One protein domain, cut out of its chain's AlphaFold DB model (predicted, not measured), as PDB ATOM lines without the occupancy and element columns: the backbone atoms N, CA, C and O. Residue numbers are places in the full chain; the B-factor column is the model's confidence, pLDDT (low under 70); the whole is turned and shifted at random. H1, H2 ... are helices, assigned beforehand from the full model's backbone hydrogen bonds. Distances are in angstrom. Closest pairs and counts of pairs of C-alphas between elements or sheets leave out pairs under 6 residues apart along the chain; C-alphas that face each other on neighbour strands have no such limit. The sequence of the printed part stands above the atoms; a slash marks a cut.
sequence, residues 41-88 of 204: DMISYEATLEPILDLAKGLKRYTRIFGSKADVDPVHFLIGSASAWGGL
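This is residues 41 to 88 of the 204 residues of the protein "Uncharacterized protein DUF1214" of Synechococcus sp. Ace-Pa (UniProt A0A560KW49). A long helix, H1, meets a shorter one, H2, at a steep angle, with the later part of H1 packed on the last residues of H2. The first end of H1 sticks out with residues 41 to 47, while a long loop, residues 57 to 73, leads back to the start of H2. The printed part has 48 residues with two named helices, H1 then H2, and no named strand; its class is all helix. It is only just compact, close to loose, with a radius of gyration of the C-alphas of 11.2 A, and only just elongated, spanning 32 by 21 by 17 A.

H1, residues 42 to 56, touches H2, residues 74 to 83; their closest C-alphas, of Leu 53 and Ser 83, are 5.8 A apart. They run opposite ways at a steep tilt of 67 degrees. Every O i to N i+4 pair is within hydrogen-bond range in H2, and 9 of 11 in H1.

H1 starts at C-alpha 42 (180.805, 101.701, 106.013) and is 20.1 A long. H2, 14.2 A long, ends at C-alpha 83 (165.961, 109.527, 105.319).

The two farthest C-alphas, of Ile 43 and Ala 70, are 32.8 A apart. The link from H1 to H2 is long, 17 residues. The printed part has no cut, and no printed residue is under 70 in pLDDT.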
ATOM      1  N   ASP A  41     180.430  97.368 107.339       96.94
ATOM      2  CA  ASP A  41     181.266  97.925 106.279       96.94
ATOM      3  C   ASP A  41     180.660  99.264 105.845       96.94
ATOM      4  O   ASP A  41     179.623  99.309 105.176       96.94
ATOM      5  N   MET A  42     181.300 100.353 106.265       95.81
ATOM      6  CA  MET A  42     180.805 101.701 106.013       95.81
ATOM      7  C   MET A  42     180.818 102.070 104.529       95.81
ATOM      8  O   MET A  42     179.922 102.788 104.102       95.81
ATOM      9  N   ILE A  43     181.747 101.530 103.732       97.38
ATOM     10  CA  ILE A  43     181.801 101.807 102.288       97.38
ATOM     11  C   ILE A  43     180.565 101.210 101.614       97.38
ATOM     12  O   ILE A  43     179.878 101.877 100.844       97.38
ATOM     13  N   SER A  44     180.249  99.956 101.940       96.81
ATOM     14  CA  SER A  44     179.054  99.272 101.432       96.81
ATOM     15  C   SER A  44     177.752  99.928 101.921       96.81
ATOM     16  O   SER A  44     176.801 100.101 101.152       96.81
ATOM     17  N   TYR A  45     177.720 100.342 103.193       94.94
ATOM     18  CA  TYR A  45     176.589 101.061 103.777       94.94
ATOM     19  C   TYR A  45     176.324 102.392 103.064       94.94
ATOM     20  O   TYR A  45     175.194 102.639 102.645       94.94
ATOM     21  N   GLU A  46     177.350 103.224 102.879       95.44
ATOM     22  CA  GLU A  46     177.237 104.531 102.219       95.44
ATOM     23  C   GLU A  46     176.837 104.384 100.748       95.44
ATOM     24  O   GLU A  46     175.914 105.065 100.302       95.44
ATOM     25  N   ALA A  47     177.406 103.404 100.036       97.06
ATOM     26  CA  ALA A  47     177.039 103.101  98.652       97.06
ATOM     27  C   ALA A  47     175.551 102.729  98.478       97.06
ATOM     28  O   ALA A  47     175.006 102.856  97.381       97.06
ATOM     29  N   THR A  48     174.886 102.277  99.548       95.50
ATOM     30  CA  THR A  48     173.437 102.018  99.574       95.50
ATOM     31  C   THR A  48     172.643 103.219 100.088       95.50
ATOM     32  O   THR A  48     171.588 103.540  99.542       95.50
ATOM     33  N   LEU A  49     173.119 103.874 101.148       94.56
ATOM     34  CA  LEU A  49     172.413 104.967 101.806       94.56
ATOM     35  C   LEU A  49     172.305 106.197 100.902       94.56
ATOM     36  O   LEU A  49     171.217 106.756 100.770       94.56
ATOM     37  N   GLU A  50     173.411 106.623 100.290       94.62
ATOM     38  CA  GLU A  50     173.469 107.883  99.544       94.62
ATOM     39  C   GLU A  50     172.474 107.930  98.372       94.62
ATOM     40  O   GLU A  50     171.707 108.894  98.308       94.62
ATOM     41  N   PRO A  51     172.349 106.892  97.515       96.00
ATOM     42  CA  PRO A  51     171.339 106.891  96.455       96.00
ATOM     43  C   PRO A  51     169.896 106.964  96.977       96.00
ATOM     44  O   PRO A  51     169.036 107.579  96.346       96.00
ATOM     45  N   ILE A  52     169.609 106.351  98.133       95.38
ATOM     46  CA  ILE A  52     168.273 106.415  98.746       95.38
ATOM     47  C   ILE A  52     168.004 107.825  99.282       95.38
ATOM     48  O   ILE A  52     166.893 108.335  99.128       95.38
ATOM     49  N   LEU A  53     169.005 108.475  99.885       91.50
ATOM     50  CA  LEU A  53     168.897 109.867 100.325       91.50
ATOM     51  C   LEU A  53     168.725 110.826  99.142       91.50
ATOM     52  O   LEU A  53     167.938 111.766  99.237       91.50
ATOM     53  N   ASP A  54     169.390 110.572  98.016       90.56
ATOM     54  CA  ASP A  54     169.188 111.339  96.787       90.56
ATOM     55  C   ASP A  54     167.770 111.169  96.233       90.56
ATOM     56  O   ASP A  54     167.132 112.158  95.869       90.56
ATOM     57  N   LEU A  55     167.227 109.948  96.247       91.12
ATOM     58  CA  LEU A  55     165.829 109.705  95.885       91.12
ATOM     59  C   LEU A  55     164.859 110.416  96.845       91.12
ATOM     60  O   LEU A  55     163.843 110.964  96.408       91.12
ATOM     61  N   ALA A  56     165.181 110.458  98.142       90.25
ATOM     62  CA  ALA A  56     164.363 111.110  99.162       90.25
ATOM     63  C   ALA A  56     164.165 112.613  98.908       90.25
ATOM     64  O   ALA A  56     163.095 113.135  99.220       90.25
ATOM     65  N   LYS A  57     165.136 113.300  98.284       85.12
ATOM     66  CA  LYS A  57     165.027 114.728  97.913       85.12
ATOM     67  C   LYS A  57     163.847 115.010  96.976       85.12
ATOM     68  O   LYS A  57     163.303 116.111  96.966       85.12
ATOM     69  N   GLY A  58     163.404 114.011  96.209       85.00
ATOM     70  CA  GLY A  58     162.219 114.116  95.354       85.00
ATOM     71  C   GLY A  58     160.882 114.069  96.109       85.00
ATOM     72  O   GLY A  58     159.848 114.453  95.553       85.00
ATOM     73  N   LEU A  59     160.866 113.619  97.369       87.75
ATOM     74  CA  LEU A  59     159.644 113.448  98.156       87.75
ATOM     75  C   LEU A  59     159.257 114.731  98.898       87.75
ATOM     76  O   LEU A  59     159.650 114.976 100.036       87.75
ATOM     77  N   LYS A  60     158.372 115.520  98.284       84.88
ATOM     78  CA  LYS A  60     157.782 116.710  98.930       84.88
ATOM     79  C   LYS A  60     156.861 116.361 100.105       84.88
ATOM     80  O   LYS A  60     156.742 117.129 101.058       84.88
ATOM     81  N   ARG A  61     156.188 115.206 100.033       90.25
ATOM     82  CA  ARG A  61     155.264 114.700 101.057       90.25
ATOM     83  C   ARG A  61     155.657 113.286 101.456       90.25
ATOM     84  O   ARG A  61     155.771 112.408 100.607       90.25
ATOM     85  N   TYR A  62     155.800 113.071 102.755       91.75
ATOM     86  CA  TYR A  62     156.128 111.775 103.335       91.75
ATOM     87  C   TYR A  62     154.821 111.036 103.620       91.75
ATOM     88  O   TYR A  62     154.270 111.145 104.711       91.75
ATOM     89  N   THR A  63     154.301 110.353 102.601       93.56
ATOM     90  CA  THR A  63     153.039 109.598 102.667       93.56
ATOM     91  C   THR A  63     153.318 108.107 102.637       93.56
ATOM     92  O   THR A  63     154.208 107.664 101.912       93.56
ATOM     93  N   ARG A  64     152.571 107.323 103.413       94.94
ATOM     94  CA  ARG A  64     152.706 105.862 103.503       94.94
ATOM     95  C   ARG A  64     154.140 105.407 103.804       94.94
ATOM     96  O   ARG A  64     154.596 104.379 103.310       94.94
ATOM     97  N   ILE A  65     154.856 106.191 104.607       94.88
ATOM     98  CA  ILE A  65     156.236 105.900 105.016       94.88
ATOM     99  C   ILE A  65     156.279 105.170 106.358       94.88
ATOM    100  O   ILE A  65     157.107 104.284 106.555       94.88
ATOM    101  N   PHE A  66     155.401 105.537 107.291       94.69
ATOM    102  CA  PHE A  66     155.425 105.043 108.664       94.69
ATOM    103  C   PHE A  66     154.150 104.268 108.993       94.69
ATOM    104  O   PHE A  66     153.068 104.602 108.515       94.69
ATOM    105  N   GLY A  67     154.276 103.264 109.859       93.50
ATOM    106  CA  GLY A  67     153.154 102.484 110.372       93.50
ATOM    107  C   GLY A  67     153.362 100.985 110.256       93.50
ATOM    108  O   GLY A  67     154.492 100.494 110.238       93.50
ATOM    109  N   SER A  68     152.254 100.254 110.248       94.38
ATOM    110  CA  SER A  68     152.251  98.814 110.032       94.38
ATOM    111  C   SER A  68     152.573  98.475 108.575       94.38
ATOM    112  O   SER A  68     152.514  99.322 107.683       94.38
ATOM    113  N   LYS A  69     152.833  97.192 108.302       95.38
ATOM    114  CA  LYS A  69     153.041  96.690 106.935       95.38
ATOM    115  C   LYS A  69     151.876  97.018 105.983       95.38
ATOM    116  O   LYS A  69     152.099  97.100 104.783       95.38
ATOM    117  N   ALA A  70     150.656  97.179 106.503       95.94
ATOM    118  CA  ALA A  70     149.483  97.528 105.703       95.94
ATOM    119  C   ALA A  70     149.380  99.034 105.405       95.94
ATOM    120  O   ALA A  70     148.779  99.410 104.402       95.94
ATOM    121  N   ASP A  71     149.968  99.884 106.251       94.44
ATOM    122  CA  ASP A  71     149.899 101.343 106.107       94.44
ATOM    123  C   ASP A  71     150.891 101.857 105.054       94.44
ATOM    124  O   ASP A  71     150.651 102.862 104.378       94.44
ATOM    125  N   VAL A  72     152.018 101.159 104.902       96.88
ATOM    126  CA  VAL A  72     153.152 101.655 104.124       96.88
ATOM    127  C   VAL A  72     153.115 101.234 102.656       96.88
ATOM    128  O   VAL A  72     152.576 100.189 102.288       96.88
ATOM    129  N   ASP A  73     153.697 102.065 101.797       96.69
ATOM    130  CA  ASP A  73     154.169 101.644 100.482       96.69
ATOM    131  C   ASP A  73     155.616 101.127 100.633       96.69
ATOM    132  O   ASP A  73     156.411 101.776 101.315       96.69
ATOM    133  N   PRO A  74     155.997  99.970 100.056       95.88
ATOM    134  CA  PRO A  74     157.323  99.389 100.283       95.88
ATOM    135  C   PRO A  74     158.499 100.279  99.861       95.88
ATOM    136  O   PRO A  74     159.540 100.262 100.519       95.88
ATOM    137  N   VAL A  75     158.350 101.058  98.785       94.81
ATOM    138  CA  VAL A  75     159.409 101.952  98.294       94.81
ATOM    139  C   VAL A  75     159.506 103.171  99.203       94.81
ATOM    140  O   VAL A  75     160.595 103.546  99.632       94.81
ATOM    141  N   HIS A  76     158.367 103.750  99.573       95.25
ATOM    142  CA  HIS A  76     158.314 104.861 100.518       95.25
ATOM    143  C   HIS A  76     158.859 104.458 101.897       95.25
ATOM    144  O   HIS A  76     159.632 105.202 102.496       95.25
ATOM    145  N   PHE A  77     158.536 103.256 102.380       95.31
ATOM    146  CA  PHE A  77     159.077 102.702 103.620       95.31
ATOM    147  C   PHE A  77     160.606 102.561 103.585       95.31
ATOM    148  O   PHE A  77     161.272 102.916 104.560       95.31
ATOM    149  N   LEU A  78     161.173 102.086 102.467       94.94
ATOM    150  CA  LEU A  78     162.625 102.022 102.265       94.94
ATOM    151  C   LEU A  78     163.252 103.421 102.341       94.94
ATOM    152  O   LEU A  78     164.199 103.630 103.098       94.94
ATOM    153  N   ILE A  79     162.690 104.384 101.604       94.62
ATOM    154  CA  ILE A  79     163.180 105.769 101.587       94.62
ATOM    155  C   ILE A  79     163.096 106.398 102.979       94.62
ATOM    156  O   ILE A  79     164.042 107.043 103.432       94.62
ATOM    157  N   GLY A  80     161.986 106.198 103.686       92.56
ATOM    158  CA  GLY A  80     161.812 106.677 105.050       92.56
ATOM    159  C   GLY A  80     162.819 106.072 106.009       92.56
ATOM    160  O   GLY A  80     163.476 106.810 106.725       92.56
ATOM    161  N   SER A  81     163.020 104.755 105.968       91.62
ATOM    162  CA  SER A  81     163.982 104.064 106.838       91.62
ATOM    163  C   SER A  81     165.402 104.637 106.741       91.62
ATOM    164  O   SER A  81     166.124 104.631 107.735       91.62
ATOM    165  N   ALA A  82     165.782 105.157 105.569       92.00
ATOM    166  CA  ALA A  82     167.057 105.831 105.338       92.00
ATOM    167  C   ALA A  82     167.040 107.329 105.694       92.00
ATOM    168  O   ALA A  82     167.983 107.835 106.298       92.00
ATOM    169  N   SER A  83     165.986 108.054 105.303       89.56
ATOM    170  CA  SER A  83     165.961 109.527 105.319       89.56
ATOM    171  C   SER A  83     165.255 110.150 106.524       89.56
ATOM    172  O   SER A  83     165.424 111.340 106.789       89.56
ATOM    173  N   ALA A  84     164.443 109.389 107.258       86.25
ATOM    174  CA  ALA A  84     163.638 109.904 108.356       86.25
ATOM    175  C   ALA A  84     163.333 108.827 109.403       86.25
ATOM    176  O   ALA A  84     162.726 107.798 109.131       86.25
ATOM    177  N   TRP A  85     163.656 109.104 110.662       82.38
ATOM    178  CA  TRP A  85     163.400 108.159 111.743       82.38
ATOM    179  C   TRP A  85     162.269 108.610 112.669       82.38
ATOM    180  O   TRP A  85     162.130 109.784 113.018       82.38
ATOM    181  N   GLY A  86     161.469 107.634 113.100       86.19
ATOM    182  CA  GLY A  86     160.521 107.788 114.195       86.19
ATOM    183  C   GLY A  86     159.236 108.545 113.882       86.19
ATOM    184  O   GLY A  86     158.606 109.043 114.817       86.19
ATOM    185  N   GLY A  87     158.853 108.662 112.609       91.94
ATOM    186  CA  GLY A  87     157.564 109.223 112.211       91.94
ATOM    187  C   GLY A  87     156.367 108.373 112.652       91.94
ATOM    188  O   GLY A  87     156.507 107.211 113.036       91.94
ATOM    189  N   LEU A  88     155.190 108.990 112.628       94.88
ATOM    190  CA  LEU A  88     153.901 108.352 112.890       94.88
ATOM    191  C   LEU A  88     153.182 108.054 111.564       94.88
ATOM    192  O   LEU A  88     153.487 108.719 110.572       94.88
TER     193      LEU A  88